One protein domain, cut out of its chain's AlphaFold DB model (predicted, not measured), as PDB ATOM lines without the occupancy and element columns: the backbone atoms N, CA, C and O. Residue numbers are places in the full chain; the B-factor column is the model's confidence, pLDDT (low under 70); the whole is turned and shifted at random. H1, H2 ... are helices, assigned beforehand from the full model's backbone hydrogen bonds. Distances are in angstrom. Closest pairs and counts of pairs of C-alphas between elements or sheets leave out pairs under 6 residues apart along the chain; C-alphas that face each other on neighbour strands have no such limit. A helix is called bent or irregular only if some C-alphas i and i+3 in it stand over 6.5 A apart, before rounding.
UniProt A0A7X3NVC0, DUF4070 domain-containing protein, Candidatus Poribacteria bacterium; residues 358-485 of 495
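What this domain is: This is residues 358 to 485 of the 495 residues of the protein "DUF4070 domain-containing protein" of Candidatus Poribacteria bacterium (UniProt A0A7X3NVC0). This is a loose rod of four helices running lengthwise: H2, the longest, runs along nearly the whole length, H3 and H4 lie beside it with the three centres making a triangle, and H1 is shifted lengthwise toward the end where H2 begins. It is an up-and-down bundle, each helix running against the one before it in the chain. The printed part has 128 residues, with four named helices in the order H1, H2, H3, H4 and no named strand, and its class is all helix. The whole is loose, with a radius of gyration of the C-alphas of 17.7 A, and spans 61 by 26 by 18 A.

How they stand to each other: Start with H1, residues 362 to 382, and go on to H2, residues 385 to 423. They are close but not clearly touching, opposite ways at a shallow tilt of 14 degrees; their closest C-alphas, of Tyr 380 and Gln 388, are 7.3 A apart. Near residue 392 you will find a kink of 38 degrees in H2. H2 is irregular, but only just: C-alphas 386 and 389 are 7.0 A apart. Next comes H3, residues 429 to 453, the hub, touching the three other helices. H2 and H3 form a helical hairpin at a shallow tilt of 7 degrees, opposite ways, closest at the C-alphas of Phe 421 and Leu 432, 7.2 A apart. H3 touches H1 with residues 442 to 453 alone, the same way at a shallow tilt of 17 degrees; the closest C-alphas, of Gln 366 and Gln 446, are 7.3 A apart. Last is H4, residues 460 to 484. It touches H2 the same way at a shallow tilt of 12 degrees, closest at the C-alphas of Gln 400 and Ala 465, 6.8 A apart. H3 and H4, also a helical hairpin, only just touch, with 3 pairs of C-alphas within 8 A; the closest, of Gln 447 and Ala 465, are 7.3 A apart. H1 and H4 are apart. Every O i to N i+4 pair is within hydrogen-bond range in H1, H3 and H4, and 30 of 35 are in H2.

Where its parts are: Find C-alpha 362 at (43.718, 50.630, -2.578); from there H1 runs 30.6 A to Ala 382. H2 runs 56.8 A from C-alpha 385 at (42.131, 29.714, 25.404) to Lys 423. H3 and H4 each measure 36.7 A, and H4 ends at C-alpha 484, (47.754, 39.472, -27.744).

The domain as a whole: The C-alphas farthest apart, of Asp 386 and Thr 426, are 61.7 A apart. The printed part has no cut; the links H1 to H2 and H2 to H3 are tight, and H3 to H4 is short. Mean pLDDT of the printed part is 78.2; look for values under 70 at residues 358 to 363, 422 to 430, 453 to 462 and 485.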
ATOM      1  N   GLN A 358      39.690  52.650 -11.058       53.69
ATOM      2  CA  GLN A 358      41.023  52.923 -11.612       53.69
ATOM      3  C   GLN A 358      41.837  53.880 -10.709       53.69
ATOM      4  O   GLN A 358      41.632  55.091 -10.698       53.69
ATOM      5  N   GLY A 359      42.780  53.319  -9.944       54.28
ATOM      6  CA  GLY A 359      43.913  54.031  -9.346       54.28
ATOM      7  C   GLY A 359      43.740  54.721  -7.983       54.28
ATOM      8  O   GLY A 359      44.703  55.339  -7.540       54.28
ATOM      9  N   GLY A 360      42.597  54.631  -7.285       52.91
ATOM     10  CA  GLY A 360      42.359  55.466  -6.084       52.91
ATOM     11  C   GLY A 360      42.017  54.765  -4.763       52.91
ATOM     12  O   GLY A 360      42.247  55.341  -3.700       52.91
ATOM     13  N   ARG A 361      41.469  53.542  -4.791       59.53
ATOM     14  CA  ARG A 361      40.805  52.932  -3.616       59.53
ATOM     15  C   ARG A 361      41.586  51.827  -2.908       59.53
ATOM     16  O   ARG A 361      41.081  51.234  -1.957       59.53
ATOM     17  N   THR A 362      42.846  51.592  -3.278       62.50
ATOM     18  CA  THR A 362      43.718  50.630  -2.578       62.50
ATOM     19  C   THR A 362      43.806  50.940  -1.079       62.50
ATOM     20  O   THR A 362      43.769  50.041  -0.246       62.50
ATOM     21  N   SER A 363      43.847  52.219  -0.703       66.62
ATOM     22  CA  SER A 363      43.847  52.633   0.705       66.62
ATOM     23  C   SER A 363      42.528  52.309   1.426       66.62
ATOM     24  O   SER A 363      42.544  52.018   2.623       66.62
ATOM     25  N   GLU A 364      41.393  52.307   0.723       76.00
ATOM     26  CA  GLU A 364      40.068  52.021   1.281       76.00
ATOM     27  C   GLU A 364      39.907  50.537   1.616       76.00
ATOM     28  O   GLU A 364      39.550  50.215   2.752       76.00
ATOM     29  N   ILE A 365      40.253  49.628   0.694       75.19
ATOM     30  CA  ILE A 365      40.184  48.180   0.959       75.19
ATOM     31  C   ILE A 365      41.193  47.747   2.027       75.19
ATOM     32  O   ILE A 365      40.880  46.920   2.887       75.19
ATOM     33  N   GLN A 366      42.381  48.360   2.048       73.38
ATOM     34  CA  GLN A 366      43.375  48.128   3.092       73.38
ATOM     35  C   GLN A 366      42.868  48.594   4.463       73.38
ATOM     36  O   GLN A 366      43.051  47.891   5.463       73.38
ATOM     37  N   ASN A 367      42.206  49.754   4.531       81.50
ATOM     38  CA  ASN A 367      41.602  50.258   5.763       81.50
ATOM     39  C   ASN A 367      40.420  49.392   6.217       81.50
ATOM     40  O   ASN A 367      40.358  49.044   7.398       81.50
ATOM     41  N   TYR A 368      39.539  48.990   5.297       84.94
ATOM     42  CA  TYR A 368      38.436  48.069   5.574       84.94
ATOM     43  C   TYR A 368      38.961  46.742   6.133       84.94
ATOM     44  O   TYR A 368      38.570  46.340   7.228       84.94
ATOM     45  N   SER A 369      39.927  46.123   5.447       81.62
ATOM     46  CA  SER A 369      40.555  44.868   5.876       81.62
ATOM     47  C   SER A 369      41.159  45.010   7.277       81.62
ATOM     48  O   SER A 369      40.943  44.168   8.144       81.62
ATOM     49  N   ARG A 370      41.866  46.116   7.557       82.88
ATOM     50  CA  ARG A 370      42.450  46.379   8.884       82.88
ATOM     51  C   ARG A 370      41.384  46.461   9.983       82.88
ATOM     52  O   ARG A 370      41.591  45.904  11.060       82.88
ATOM     53  N   GLN A 371      40.268  47.144   9.729       88.06
ATOM     54  CA  GLN A 371      39.162  47.257  10.686       88.06
ATOM     55  C   GLN A 371      38.467  45.911  10.910       88.06
ATOM     56  O   GLN A 371      38.251  45.519  12.057       88.06
ATOM     57  N   LEU A 372      38.174  45.187   9.829       89.06
ATOM     58  CA  LEU A 372      37.597  43.847   9.865       89.06
ATOM     59  C   LEU A 372      38.449  42.908  10.728       89.06
ATOM     60  O   LEU A 372      37.956  42.318  11.689       89.06
ATOM     61  N   PHE A 373      39.758  42.850  10.484       86.31
ATOM     62  CA  PHE A 373      40.633  41.988  11.273       86.31
ATOM     63  C   PHE A 373      40.792  42.430  12.731       86.31
ATOM     64  O   PHE A 373      40.966  41.579  13.604       86.31
ATOM     65  N   ALA A 374      40.684  43.725  13.041       87.12
ATOM     66  CA  ALA A 374      40.638  44.186  14.428       87.12
ATOM     67  C   ALA A 374      39.379  43.676  15.160       87.12
ATOM     68  O   ALA A 374      39.470  43.256  16.322       87.12
ATOM     69  N   ARG A 375      38.224  43.636  14.475       92.12
ATOM     70  CA  ARG A 375      36.991  43.024  15.004       92.12
ATOM     71  C   ARG A 375      37.152  41.516  15.193       92.12
ATOM     72  O   ARG A 375      36.875  41.017  16.283       92.12
ATOM     73  N   ILE A 376      37.665  40.817  14.176       91.56
ATOM     74  CA  ILE A 376      37.938  39.372  14.221       91.56
ATOM     75  C   ILE A 376      38.850  39.033  15.401       91.56
ATOM     76  O   ILE A 376      38.510  38.173  16.208       91.56
ATOM     77  N   LYS A 377      39.965  39.753  15.564       88.88
ATOM     78  CA  LYS A 377      40.913  39.538  16.666       88.88
ATOM     79  C   LYS A 377      40.262  39.734  18.032       88.88
ATOM     80  O   LYS A 377      40.507  38.950  18.944       88.88
ATOM     81  N   THR A 378      39.425  40.762  18.175       91.75
ATOM     82  CA  THR A 378      38.679  41.011  19.417       91.75
ATOM     83  C   THR A 378      37.760  39.837  19.757       91.75
ATOM     84  O   THR A 378      37.791  39.356  20.888       91.75
ATOM     85  N   LYS A 379      36.987  39.337  18.785       93.69
ATOM     86  CA  LYS A 379      36.081  38.198  18.994       93.69
ATOM     87  C   LYS A 379      36.826  36.885  19.238       93.69
ATOM     88  O   LYS A 379      36.479  36.175  20.173       93.69
ATOM     89  N   TYR A 380      37.886  36.605  18.483       92.06
ATOM     90  CA  TYR A 380      38.732  35.426  18.681       92.06
ATOM     91  C   TYR A 380      39.346  35.392  20.090       92.06
ATOM     92  O   TYR A 380      39.281  34.379  20.782       92.06
ATOM     93  N   ASN A 381      39.869  36.526  20.567       91.12
ATOM     94  CA  ASN A 381      40.457  36.629  21.906       91.12
ATOM     95  C   ASN A 381      39.427  36.525  23.043       91.12
ATOM     96  O   ASN A 381      39.816  36.280  24.183       91.12
ATOM     97  N   ALA A 382      38.134  36.715  22.757       93.19
ATOM     98  CA  ALA A 382      37.064  36.503  23.729       93.19
ATOM     99  C   ALA A 382      36.737  35.010  23.930       93.19
ATOM    100  O   ALA A 382      36.151  34.645  24.953       93.19
ATOM    101  N   ILE A 383      37.131  34.141  22.990       93.62
ATOM    102  CA  ILE A 383      37.009  32.686  23.124       93.62
ATOM    103  C   ILE A 383      38.019  32.203  24.163       93.62
ATOM    104  O   ILE A 383      39.175  32.635  24.194       93.62
ATOM    105  N   HIS A 384      37.584  31.280  25.018       93.69
ATOM    106  CA  HIS A 384      38.451  30.672  26.018       93.69
ATOM    107  C   HIS A 384      39.661  30.001  25.367       93.69
ATOM    108  O   HIS A 384      39.510  29.288  24.379       93.69
ATOM    109  N   LYS A 385      40.850  30.189  25.952       91.69
ATOM    110  CA  LYS A 385      42.131  29.714  25.404       91.69
ATOM    111  C   LYS A 385      42.091  28.243  24.972       91.69
ATOM    112  O   LYS A 385      42.507  27.924  23.867       91.69
ATOM    113  N   ASP A 386      41.518  27.379  25.807       88.94
ATOM    114  CA  ASP A 386      41.443  25.935  25.540       88.94
ATOM    115  C   ASP A 386      40.503  25.560  24.385       88.94
ATOM    116  O   ASP A 386      40.524  24.420  23.956       88.94
ATOM    117  N   PHE A 387      39.690  26.491  23.878       90.19
ATOM    118  CA  PHE A 387      38.774  26.292  22.745       90.19
ATOM    119  C   PHE A 387      39.198  27.086  21.504       90.19
ATOM    120  O   PHE A 387      38.617  26.920  20.433       90.19
ATOM    121  N   GLN A 388      40.237  27.921  21.606       89.25
ATOM    122  CA  GLN A 388      40.743  28.692  20.470       89.25
ATOM    123  C   GLN A 388      41.247  27.792  19.334       89.25
ATOM    124  O   GLN A 388      41.135  28.185  18.179       89.25
ATOM    125  N   TYR A 389      41.716  26.571  19.628       86.38
ATOM    126  CA  TYR A 389      42.120  25.605  18.597       86.38
ATOM    127  C   TYR A 389      40.974  25.283  17.617       86.38
ATOM    128  O   TYR A 389      41.204  25.199  16.414       86.38
ATOM    129  N   ALA A 390      39.735  25.181  18.112       83.50
ATOM    130  CA  ALA A 390      38.559  24.860  17.301       83.50
ATOM    131  C   ALA A 390      38.085  26.051  16.447       83.50
ATOM    132  O   ALA A 390      37.463  25.866  15.399       83.50
ATOM    133  N   ALA A 391      38.401  27.276  16.881       86.81
ATOM    134  CA  ALA A 391      38.154  28.508  16.136       86.81
ATOM    135  C   ALA A 391      39.275  28.825  15.131       86.81
ATOM    136  O   ALA A 391      39.043  29.498  14.127       86.81
ATOM    137  N   HIS A 392      40.492  28.350  15.401       85.62
ATOM    138  CA  HIS A 392      41.675  28.646  14.604       85.62
ATOM    139  C   HIS A 392      41.547  28.142  13.162       85.62
ATOM    140  O   HIS A 392      41.818  28.901  12.236       85.62
ATOM    141  N   GLY A 393      41.048  26.916  12.960       79.69
ATOM    142  CA  GLY A 393      40.813  26.375  11.616       79.69
ATOM    143  C   GLY A 393      39.856  27.238  10.784       79.69
ATOM    144  O   GLY A 393      40.147  27.549   9.631       79.69
ATOM    145  N   ALA A 394      38.764  27.713  11.394       83.81
ATOM    146  CA  ALA A 394      37.810  28.604  10.732       83.81
ATOM    147  C   ALA A 394      38.432  29.962  10.376       83.81
ATOM    148  O   ALA A 394      38.209  30.482   9.286       83.81
ATOM    149  N   LEU A 395      39.266  30.518  11.263       86.81
ATOM    150  CA  LEU A 395      39.997  31.754  10.988       86.81
ATOM    151  C   LEU A 395      40.954  31.596   9.796       86.81
ATOM    152  O   LEU A 395      40.993  32.472   8.932       86.81
ATOM    153  N   THR A 396      41.698  30.492   9.728       81.94
ATOM    154  CA  THR A 396      42.614  30.211   8.612       81.94
ATOM    155  C   THR A 396      41.851  30.050   7.293       81.94
ATOM    156  O   THR A 396      42.218  30.676   6.299       81.94
ATOM    157  N   GLY A 397      40.747  29.294   7.287       83.50
ATOM    158  CA  GLY A 397      39.896  29.133   6.100       83.50
ATOM    159  C   GLY A 397      39.266  30.448   5.628       83.50
ATOM    160  O   GLY A 397      39.255  30.746   4.431       83.50
ATOM    161  N   PHE A 398      38.824  31.290   6.567       88.31
ATOM    162  CA  PHE A 398      38.337  32.639   6.277       88.31
ATOM    163  C   PHE A 398      39.418  33.499   5.608       88.31
ATOM    164  O   PHE A 398      39.156  34.158   4.607       88.31
ATOM    165  N   GLN A 399      40.654  33.479   6.116       83.62
ATOM    166  CA  GLN A 399      41.762  34.257   5.548       83.62
ATOM    167  C   GLN A 399      42.101  33.837   4.115       83.62
ATOM    168  O   GLN A 399      42.324  34.695   3.261       83.62
ATOM    169  N   GLN A 400      42.137  32.530   3.854       82.94
ATOM    170  CA  GLN A 400      42.381  31.992   2.515       82.94
ATOM    171  C   GLN A 400      41.264  32.398   1.551       82.94
ATOM    172  O   GLN A 400      41.541  32.907   0.467       82.94
ATOM    173  N   SER A 401      40.011  32.255   1.980       88.25
ATOM    174  CA  SER A 401      38.842  32.627   1.179       88.25
ATOM    175  C   SER A 401      38.818  34.128   0.878       88.25
ATOM    176  O   SER A 401      38.631  34.513  -0.267       88.25
ATOM    177  N   MET A 402      39.127  34.982   1.861       87.50
ATOM    178  CA  MET A 402      39.251  36.433   1.670       87.50
ATOM    179  C   MET A 402      40.299  36.772   0.604       87.50
ATOM    180  O   MET A 402      40.073  37.627  -0.249       87.50
ATOM    181  N   PHE A 403      41.474  36.134   0.661       85.94
ATOM    182  CA  PHE A 403      42.535  36.395  -0.309       85.94
ATOM    183  C   PHE A 403      42.132  35.939  -1.713       85.94
ATOM    184  O   PHE A 403      42.318  36.686  -2.670       85.94
ATOM    185  N   LYS A 404      41.515  34.759  -1.823       87.31
ATOM    186  CA  LYS A 404      41.000  34.227  -3.086       87.31
ATOM    187  C   LYS A 404      39.943  35.143  -3.712       87.31
ATOM    188  O   LYS A 404      40.095  35.515  -4.869       87.31
ATOM    189  N   GLU A 405      38.937  35.568  -2.951       88.44
ATOM    190  CA  GLU A 405      37.881  36.481  -3.427       88.44
ATOM    191  C   GLU A 405      38.457  37.831  -3.888       88.44
ATOM    192  O   GLU A 405      38.042  38.390  -4.903       88.44
ATOM    193  N   TYR A 406      39.472  38.344  -3.183       85.62
ATOM    194  CA  TYR A 406      40.189  39.545  -3.615       85.62
ATOM    195  C   TYR A 406      40.894  39.352  -4.967       85.62
ATOM    196  O   TYR A 406      40.784  40.210  -5.844       85.62
ATOM    197  N   LEU A 407      41.593  38.227  -5.154       85.94
ATOM    198  CA  LEU A 407      42.263  37.896  -6.416       85.94
ATOM    199  C   LEU A 407      41.270  37.700  -7.565       85.94
ATOM    200  O   LEU A 407      41.535  38.146  -8.678       85.94
ATOM    201  N   GLU A 408      40.130  37.059  -7.311       87.19
ATOM    202  CA  GLU A 408      39.079  36.860  -8.313       87.19
ATOM    203  C   GLU A 408      38.498  38.193  -8.793       87.19
ATOM    204  O   GLU A 408      38.342  38.397 -10.000       87.19
ATOM    205  N   ALA A 409      38.259  39.137  -7.881       85.06
ATOM    206  CA  ALA A 409      37.803  40.472  -8.246       85.06
ATOM    207  C   ALA A 409      38.865  41.281  -9.010       85.06
ATOM    208  O   ALA A 409      38.542  41.899 -10.025       85.06
ATOM    209  N   GLU A 410      40.132  41.245  -8.580       84.25
ATOM    210  CA  GLU A 410      41.251  41.851  -9.323       84.25
ATOM    211  C   GLU A 410      41.389  41.237 -10.723       84.25
ATOM    212  O   GLU A 410      41.617  41.960 -11.693       84.25
ATOM    213  N   PHE A 411      41.177  39.926 -10.871       84.69
ATOM    214  CA  PHE A 411      41.200  39.271 -12.177       84.69
ATOM    215  C   PHE A 411      40.017  39.683 -13.061       84.69
ATOM    216  O   PHE A 411      40.195  39.875 -14.263       84.69
ATOM    217  N   ALA A 412      38.819  39.836 -12.493       85.06
ATOM    218  CA  ALA A 412      37.644  40.308 -13.221       85.06
ATOM    219  C   ALA A 412      37.852  41.735 -13.757       85.06
ATOM    220  O   ALA A 412      37.735  41.960 -14.962       85.06
ATOM    221  N   ALA A 413      38.280  42.664 -12.899       82.06
ATOM    222  CA  ALA A 413      38.578  44.033 -13.313       82.06
ATOM    223  C   ALA A 413      39.739  44.102 -14.316       82.06
ATOM    224  O   ALA A 413      39.719  44.906 -15.250       82.06
ATOM    225  N   PHE A 414      40.743  43.231 -14.161       83.38
ATOM    226  CA  PHE A 414      41.823  43.080 -15.129       83.38
ATOM    227  C   PHE A 414      41.290  42.689 -16.514       83.38
ATOM    228  O   PHE A 414      41.654  43.333 -17.497       83.38
ATOM    229  N   LYS A 415      40.400  41.694 -16.614       83.12
ATOM    230  CA  LYS A 415      39.790  41.291 -17.896       83.12
ATOM    231  C   LYS A 415      39.036  42.440 -18.560       83.12
ATOM    232  O   LYS A 415      39.193  42.647 -19.763       83.12
ATOM    233  N   ASP A 416      38.277  43.215 -17.791       80.62
ATOM    234  CA  ASP A 416      37.516  44.355 -18.313       80.62
ATOM    235  C   ASP A 416      38.434  45.485 -18.805       80.62
ATOM    236  O   ASP A 416      38.264  46.021 -19.912       80.62
ATOM    237  N   ALA A 417      39.472  45.807 -18.027       78.75
ATOM    238  CA  ALA A 417      40.473  46.796 -18.404       78.75
ATOM    239  C   ALA A 417      41.234  46.363 -19.668       78.75
ATOM    240  O   ALA A 417      41.328  47.124 -20.635       78.75
ATOM    241  N   VAL A 418      41.731  45.125 -19.705       77.19
ATOM    242  CA  VAL A 418      42.505  44.590 -20.834       77.19
ATOM    243  C   VAL A 418      41.648  44.392 -22.082       77.19
ATOM    244  O   VAL A 418      42.113  44.700 -23.180       77.19
ATOM    245  N   GLY A 419      40.381  44.001 -21.948       74.56
ATOM    246  CA  GLY A 419      39.433  43.974 -23.064       74.56
ATOM    247  C   GLY A 419      39.248  45.350 -23.717       74.56
ATOM    248  O   GLY A 419      39.046  45.443 -24.930       74.56
ATOM    249  N   THR A 420      39.381  46.430 -22.942       74.06
ATOM    250  CA  THR A 420      39.377  47.806 -23.460       74.06
ATOM    251  C   THR A 420      40.675  48.133 -24.209       74.06
ATOM    252  O   THR A 420      40.624  48.731 -25.284       74.06
ATOM    253  N   PHE A 421      41.832  47.688 -23.705       73.19
ATOM    254  CA  PHE A 421      43.124  47.836 -24.392       73.19
ATOM    255  C   PHE A 421      43.193  47.041 -25.705       73.19
ATOM    256  O   PHE A 421      43.665  47.567 -26.712       73.19
ATOM    257  N   ALA A 422      42.677  45.809 -25.727       67.12
ATOM    258  CA  ALA A 422      42.657  44.956 -26.915       67.12
ATOM    259  C   ALA A 422      41.822  45.565 -28.059       67.12
ATOM    260  O   ALA A 422      42.197  45.472 -29.228       67.12
ATOM    261  N   LYS A 423      40.723  46.260 -27.728       65.88
ATOM    262  CA  LYS A 423      39.885  46.987 -28.700       65.88
ATOM    263  C   LYS A 423      40.564  48.228 -29.293       65.88
ATOM    264  O   LYS A 423      40.164  48.667 -30.364       65.88
ATOM    265  N   ALA A 424      41.572  48.790 -28.623       62.31
ATOM    266  CA  ALA A 424      42.211  50.054 -28.997       62.31
ATOM    267  C   ALA A 424      43.418  49.911 -29.953       62.31
ATOM    268  O   ALA A 424      44.116  50.896 -30.154       62.31
ATOM    269  N   GLN A 425      43.679  48.702 -30.481       55.81
ATOM    270  CA  GLN A 425      44.792  48.291 -31.360       55.81
ATOM    271  C   GLN A 425      46.022  49.233 -31.456       55.81
ATOM    272  O   GLN A 425      46.031  50.259 -32.131       55.81
ATOM    273  N   THR A 426      47.138  48.733 -30.907       54.28
ATOM    274  CA  THR A 426      48.557  49.031 -31.222       54.28
ATOM    275  C   THR A 426      49.283  50.270 -30.667       54.28
ATOM    276  O   THR A 426      50.508  50.234 -30.678       54.28
ATOM    277  N   GLU A 427      48.647  51.272 -30.043       55.78
ATOM    278  CA  GLU A 427      49.403  52.430 -29.482       55.78
ATOM    279  C   GLU A 427      49.580  52.454 -27.944       55.78
ATOM    280  O   GLU A 427      50.314  53.293 -27.426       55.78
ATOM    281  N   ARG A 428      48.978  51.523 -27.184       64.94
ATOM    282  CA  ARG A 428      48.934  51.579 -25.696       64.94
ATOM    283  C   ARG A 428      49.601  50.402 -24.963       64.94
ATOM    284  O   ARG A 428      49.314  50.156 -23.794       64.94
ATOM    285  N   LEU A 429      50.521  49.682 -25.615       66.94
ATOM    286  CA  LEU A 429      51.255  48.551 -25.010       66.94
ATOM    287  C   LEU A 429      52.035  48.940 -23.739       66.94
ATOM    288  O   LEU A 429      52.037  48.190 -22.767       66.94
ATOM    289  N   GLY A 430      52.641  50.133 -23.711       68.31
ATOM    290  CA  GLY A 430      53.336  50.635 -22.520       68.31
ATOM    291  C   GLY A 430      52.396  50.876 -21.332       68.31
ATOM    292  O   GLY A 430      52.744  50.583 -20.192       68.31
ATOM    293  N   GLU A 431      51.170  51.336 -21.587       73.50
ATOM    294  CA  GLU A 431      50.163  51.529 -20.538       73.50
ATOM    295  C   GLU A 431      49.644  50.197 -19.986       73.50
ATOM    296  O   GLU A 431      49.440  50.069 -18.778       73.50
ATOM    297  N   LEU A 432      49.498  49.184 -20.849       75.12
ATOM    298  CA  LEU A 432      49.163  47.822 -20.436       75.12
ATOM    299  C   LEU A 432      50.240  47.246 -19.503       75.12
ATOM    300  O   LEU A 432      49.908  46.672 -18.466       75.12
ATOM    301  N   GLN A 433      51.524  47.444 -19.817       74.75
ATOM    302  CA  GLN A 433      52.624  46.972 -18.971       74.75
ATOM    303  C   GLN A 433      52.633  47.659 -17.596       74.75
ATOM    304  O   GLN A 433      52.820  46.988 -16.578       74.75
ATOM    305  N   VAL A 434      52.382  48.973 -17.544       78.00
ATOM    306  CA  VAL A 434      52.247  49.729 -16.285       78.00
ATOM    307  C   VAL A 434      51.050  49.235 -15.469       78.00
ATOM    308  O   VAL A 434      51.153  49.080 -14.251       78.00
ATOM    309  N   TYR A 435      49.926  48.944 -16.126       78.19
ATOM    310  CA  TYR A 435      48.736  48.411 -15.470       78.19
ATOM    311  C   TYR A 435      48.990  47.028 -14.852       78.19
ATOM    312  O   TYR A 435      48.675  46.823 -13.679       78.19
ATOM    313  N   VAL A 436      49.625  46.114 -15.595       78.94
ATOM    314  CA  VAL A 436      50.000  44.770 -15.114       78.94
ATOM    315  C   VAL A 436      50.963  44.854 -13.925       78.94
ATOM    316  O   VAL A 436      50.748  44.190 -12.913       78.94
ATOM    317  N   HIS A 437      51.978  45.722 -13.979       79.75
ATOM    318  CA  HIS A 437      52.879  45.936 -12.838       79.75
ATOM    319  C   HIS A 437      52.137  46.475 -11.610       79.75
ATOM    320  O   HIS A 437      52.354  46.014 -10.490       79.75
ATOM    321  N   SER A 438      51.232  47.438 -11.812       80.38
ATOM    322  CA  SER A 438      50.415  47.991 -10.732       80.38
ATOM    323  C   SER A 438      49.505  46.932 -10.102       80.38
ATOM    324  O   SER A 438      49.360  46.913  -8.881       80.38
ATOM    325  N   LEU A 439      48.921  46.041 -10.910       81.81
ATOM    326  CA  LEU A 439      48.097  44.921 -10.455       81.81
ATOM    327  C   LEU A 439      48.871  44.014  -9.494       81.81
ATOM    328  O   LEU A 439      48.473  43.859  -8.340       81.81
ATOM    329  N   PHE A 440      50.010  43.478  -9.930       83.00
ATOM    330  CA  PHE A 440      50.805  42.580  -9.092       83.00
ATOM    331  C   PHE A 440      51.354  43.272  -7.838       83.00
ATOM    332  O   PHE A 440      51.342  42.682  -6.757       83.00
ATOM    333  N   ALA A 441      51.742  44.549  -7.928       80.88
ATOM    334  CA  ALA A 441      52.156  45.323  -6.760       80.88
ATOM    335  C   ALA A 441      51.028  45.473  -5.717       80.88
ATOM    336  O   ALA A 441      51.281  45.344  -4.515       80.88
ATOM    337  N   ARG A 442      49.778  45.717  -6.148       80.31
ATOM    338  CA  ARG A 442      48.615  45.773  -5.242       80.31
ATOM    339  C   ARG A 442      48.343  44.420  -4.595       80.31
ATOM    340  O   ARG A 442      48.152  44.361  -3.380       80.31
ATOM    341  N   VAL A 443      48.394  43.348  -5.381       81.44
ATOM    342  CA  VAL A 443      48.175  41.985  -4.893       81.44
ATOM    343  C   VAL A 443      49.215  41.589  -3.842       81.44
ATOM    344  O   VAL A 443      48.839  41.148  -2.753       81.44
ATOM    345  N   HIS A 444      50.504  41.831  -4.094       81.69
ATOM    346  CA  HIS A 444      51.557  41.584  -3.105       81.69
ATOM    347  C   HIS A 444      51.387  42.430  -1.840       81.69
ATOM    348  O   HIS A 444      51.578  41.932  -0.729       81.69
ATOM    349  N   ALA A 445      50.996  43.702  -1.976       78.94
ATOM    350  CA  ALA A 445      50.727  44.553  -0.820       78.94
ATOM    351  C   ALA A 445      49.577  44.000   0.040       78.94
ATOM    352  O   ALA A 445      49.676  43.996   1.271       78.94
ATOM    353  N   GLN A 446      48.518  43.484  -0.590       77.19
ATOM    354  CA  GLN A 446      47.393  42.863   0.105       77.19
ATOM    355  C   GLN A 446      47.799  41.543   0.783       77.19
ATOM    356  O   GLN A 446      47.487  41.340   1.959       77.19
ATOM    357  N   GLN A 447      48.563  40.686   0.100       79.19
ATOM    358  CA  GLN A 447      49.122  39.449   0.664       79.19
ATOM    359  C   GLN A 447      49.995  39.743   1.899       79.19
ATOM    360  O   GLN A 447      49.814  39.147   2.966       79.19
ATOM    361  N   ALA A 448      50.900  40.722   1.799       77.81
ATOM    362  CA  ALA A 448      51.772  41.139   2.895       77.81
ATOM    363  C   ALA A 448      50.986  41.732   4.075       77.81
ATOM    364  O   ALA A 448      51.340  41.501   5.236       77.81
ATOM    365  N   GLN A 449      49.907  42.476   3.810       73.69
ATOM    366  CA  GLN A 449      49.025  42.992   4.854       73.69
ATOM    367  C   GLN A 449      48.319  41.860   5.603       73.69
ATOM    368  O   GLN A 449      48.352  41.852   6.837       73.69
ATOM    369  N   LEU A 450      47.716  40.908   4.883       70.31
ATOM    370  CA  LEU A 450      47.082  39.730   5.481       70.31
ATOM    371  C   LEU A 450      48.081  38.963   6.350       70.31
ATOM    372  O   LEU A 450      47.783  38.632   7.495       70.31
ATOM    373  N   HIS A 451      49.313  38.803   5.867       70.62
ATOM    374  CA  HIS A 451      50.370  38.152   6.624       70.62
ATOM    375  C   HIS A 451      50.775  38.927   7.897       70.62
ATOM    376  O   HIS A 451      50.882  38.360   8.988       70.62
ATOM    377  N   LYS A 452      50.974  40.249   7.796       70.06
ATOM    378  CA  LYS A 452      51.454  41.096   8.903       70.06
ATOM    379  C   LYS A 452      50.477  41.157  10.076       70.06
ATOM    380  O   LYS A 452      50.916  41.222  11.224       70.06
ATOM    381  N   VAL A 453      49.172  41.137   9.808       61.38
ATOM    382  CA  VAL A 453      48.141  41.185  10.859       61.38
ATOM    383  C   VAL A 453      48.163  39.922  11.740       61.38
ATOM    384  O   VAL A 453      47.773  39.993  12.907       61.38
ATOM    385  N   PHE A 454      48.710  38.804  11.244       57.78
ATOM    386  CA  PHE A 454      48.631  37.486  11.888       57.78
ATOM    387  C   PHE A 454      49.978  36.780  12.088       57.78
ATOM    388  O   PHE A 454      50.017  35.566  12.266       57.78
ATOM    389  N   LYS A 455      51.080  37.540  12.169       56.84
ATOM    390  CA  LYS A 455      52.467  37.050  12.338       56.84
ATOM    391  C   LYS A 455      52.685  36.030  13.479       56.84
ATOM    392  O   LYS A 455      53.719  35.377  13.517       56.84
ATOM    393  N   HIS A 456      51.744  35.900  14.413       55.16
ATOM    394  CA  HIS A 456      51.813  34.971  15.543       55.16
ATOM    395  C   HIS A 456      51.078  33.636  15.336       55.16
ATOM    396  O   HIS A 456      51.066  32.843  16.274       55.16
ATOM    397  N   HIS A 457      50.464  33.382  14.169       53.06
ATOM    398  CA  HIS A 457      49.500  32.285  14.051       53.06
ATOM    399  C   HIS A 457      49.629  31.292  12.886       53.06
ATOM    400  O   HIS A 457      48.956  30.281  13.002       53.06
ATOM    401  N   THR A 458      50.459  31.454  11.843       53.41
ATOM    402  CA  THR A 458      50.487  30.442  10.756       53.41
ATOM    403  C   THR A 458      51.731  30.486   9.850       53.41
ATOM    404  O   THR A 458      51.987  31.489   9.180       53.41
ATOM    405  N   ASP A 459      52.448  29.359   9.750       57.50
ATOM    406  CA  ASP A 459      53.313  29.043   8.597       57.50
ATOM    407  C   ASP A 459      52.472  28.497   7.420       57.50
ATOM    408  O   ASP A 459      52.715  28.870   6.272       57.50
ATOM    409  N   ASP A 460      51.380  27.770   7.701       59.06
ATOM    410  CA  ASP A 460      50.461  27.199   6.696       59.06
ATOM    411  C   ASP A 460      49.762  28.247   5.812       59.06
ATOM    412  O   ASP A 460      49.491  28.008   4.636       59.06
ATOM    413  N   PHE A 461      49.470  29.439   6.344       65.75
ATOM    414  CA  PHE A 461      48.873  30.515   5.547       65.75
ATOM    415  C   PHE A 461      49.852  31.038   4.493       65.75
ATOM    416  O   PHE A 461      49.428  31.342   3.384       65.75
ATOM    417  N   LYS A 462      51.153  31.135   4.812       68.00
ATOM    418  CA  LYS A 462      52.151  31.638   3.854       68.00
ATOM    419  C   LYS A 462      52.225  30.745   2.624       68.00
ATOM    420  O   LYS A 462      52.205  31.269   1.517       68.00
ATOM    421  N   GLN A 463      52.296  29.430   2.832       70.44
ATOM    422  CA  GLN A 463      52.386  28.467   1.741       70.44
ATOM    423  C   GLN A 463      51.129  28.517   0.861       70.44
ATOM    424  O   GLN A 463      51.231  28.761  -0.335       70.44
ATOM    425  N   ASN A 464      49.943  28.408   1.465       72.69
ATOM    426  CA  ASN A 464      48.682  28.427   0.718       72.69
ATOM    427  C   ASN A 464      48.433  29.764  -0.004       72.69
ATOM    428  O   ASN A 464      47.924  29.792  -1.126       72.69
ATOM    429  N   ALA A 465      48.793  30.892   0.616       74.19
ATOM    430  CA  ALA A 465      48.678  32.201  -0.021       74.19
ATOM    431  C   ALA A 465      49.633  32.339  -1.213       74.19
ATOM    432  O   ALA A 465      49.259  32.961  -2.203       74.19
ATOM    433  N   GLN A 466      50.836  31.761  -1.135       80.25
ATOM    434  CA  GLN A 466      51.764  31.738  -2.263       80.25
ATOM    435  C   GLN A 466      51.210  30.900  -3.418       80.25
ATOM    436  O   GLN A 466      51.118  31.405  -4.527       80.25
ATOM    437  N   GLU A 467      50.726  29.684  -3.148       83.00
ATOM    438  CA  GLU A 467      50.112  28.822  -4.171       83.00
ATOM    439  C   GLU A 467      48.909  29.504  -4.853       83.00
ATOM    440  O   GLU A 467      48.751  29.449  -6.073       83.00
ATOM    441  N   THR A 468      48.080  30.216  -4.078       81.94
ATOM    442  CA  THR A 468      46.938  30.978  -4.619       81.94
ATOM    443  C   THR A 468      47.401  32.155  -5.487       81.94
ATOM    444  O   THR A 468      46.800  32.442  -6.524       81.94
ATOM    445  N   PHE A 469      48.473  32.841  -5.082       84.00
ATOM    446  CA  PHE A 469      49.074  33.925  -5.858       84.00
ATOM    447  C   PHE A 469      49.680  33.420  -7.174       84.00
ATOM    448  O   PHE A 469      49.440  34.020  -8.222       84.00
ATOM    449  N   ASP A 470      50.398  32.297  -7.141       83.75
ATOM    450  CA  ASP A 470      51.010  31.685  -8.323       83.75
ATOM    451  C   ASP A 470      49.935  31.285  -9.352       83.75
ATOM    452  O   ASP A 470      50.063  31.579 -10.544       83.75
ATOM    453  N   ALA A 471      48.811  30.718  -8.895       85.12
ATOM    454  CA  ALA A 471      47.665  30.392  -9.749       85.12
ATOM    455  C   ALA A 471      47.004  31.638 -10.376       85.12
ATOM    456  O   ALA A 471      46.574  31.619 -11.537       85.12
ATOM    457  N   PHE A 472      46.930  32.744  -9.628       85.06
ATOM    458  CA  PHE A 472      46.469  34.029 -10.154       85.06
ATOM    459  C   PHE A 472      47.432  34.574 -11.217       85.06
ATOM    460  O   PHE A 472      46.988  34.976 -12.295       85.06
ATOM    461  N   HIS A 473      48.740  34.530 -10.957       85.25
ATOM    462  CA  HIS A 473      49.770  34.946 -11.907       85.25
ATOM    463  C   HIS A 473      49.679  34.153 -13.221       85.25
ATOM    464  O   HIS A 473      49.682  34.738 -14.306       85.25
ATOM    465  N   GLU A 474      49.523  32.830 -13.145       85.19
ATOM    466  CA  GLU A 474      49.324  31.983 -14.323       85.19
ATOM    467  C   GLU A 474      48.045  32.357 -15.096       85.19
ATOM    468  O   GLU A 474      48.054  32.437 -16.326       85.19
ATOM    469  N   SER A 475      46.951  32.650 -14.385       86.38
ATOM    470  CA  SER A 475      45.673  33.051 -14.989       86.38
ATOM    471  C   SER A 475      45.767  34.387 -15.736       86.38
ATOM    472  O   SER A 475      45.215  34.517 -16.833       86.38
ATOM    473  N   VAL A 476      46.488  35.363 -15.175       83.81
ATOM    474  CA  VAL A 476      46.781  36.655 -15.819       83.81
ATOM    475  C   VAL A 476      47.611  36.446 -17.086       83.81
ATOM    476  O   VAL A 476      47.216  36.923 -18.152       83.81
ATOM    477  N   THR A 477      48.707  35.687 -16.995       83.31
ATOM    478  CA  THR A 477      49.595  35.387 -18.131       83.31
ATOM    479  C   THR A 477      48.834  34.715 -19.271       83.31
ATOM    480  O   THR A 477      48.840  35.210 -20.397       83.31
ATOM    481  N   ARG A 478      48.075  33.655 -18.969       84.62
ATOM    482  CA  ARG A 478      47.282  32.919 -19.963       84.62
ATOM    483  C   ARG A 478      46.245  33.808 -20.655       84.62
ATOM    484  O   ARG A 478      45.997  33.656 -21.848       84.62
ATOM    485  N   HIS A 479      45.624  34.738 -19.927       83.06
ATOM    486  CA  HIS A 479      44.647  35.657 -20.514       83.06
ATOM    487  C   HIS A 479      45.298  36.691 -21.446       83.06
ATOM    488  O   HIS A 479      44.744  36.998 -22.503       83.06
ATOM    489  N   LEU A 480      46.485  37.198 -21.096       80.00
ATOM    490  CA  LEU A 480      47.262  38.080 -21.974       80.00
ATOM    491  C   LEU A 480      47.684  37.364 -23.261       80.00
ATOM    492  O   LEU A 480      47.501  37.918 -24.344       80.00
ATOM    493  N   GLU A 481      48.173  36.127 -23.150       80.50
ATOM    494  CA  GLU A 481      48.554  35.297 -24.301       80.50
ATOM    495  C   GLU A 481      47.377  35.049 -25.253       80.50
ATOM    496  O   GLU A 481      47.537  35.088 -26.473       80.50
ATOM    497  N   GLN A 482      46.168  34.845 -24.718       82.31
ATOM    498  CA  GLN A 482      44.956  34.680 -25.525       82.31
ATOM    499  C   GLN A 482      44.586  35.938 -26.321       82.31
ATOM    500  O   GLN A 482      44.110  35.823 -27.450       82.31
ATOM    501  N   LEU A 483      44.765  37.128 -25.742       77.81
ATOM    502  CA  LEU A 483      44.339  38.388 -26.358       77.81
ATOM    503  C   LEU A 483      45.379  38.986 -27.308       77.81
ATOM    504  O   LEU A 483      45.006  39.590 -28.312       77.81
ATOM    505  N   PHE A 484      46.667  38.831 -27.000       74.12
ATOM    506  CA  PHE A 484      47.754  39.472 -27.744       74.12
ATOM    507  C   PHE A 484      48.696  38.474 -28.437       74.12
ATOM    508  O   PHE A 484      49.599  38.901 -29.150       74.12
ATOM    509  N   GLY A 485      48.487  37.161 -28.289       69.12
ATOM    510  CA  GLY A 485      49.426  36.134 -28.750       69.12
ATOM    511  C   GLY A 485      50.660  36.046 -27.847       69.12
ATOM    512  O   GLY A 485      50.668  36.567 -26.736       69.12
TER     513      GLY A 485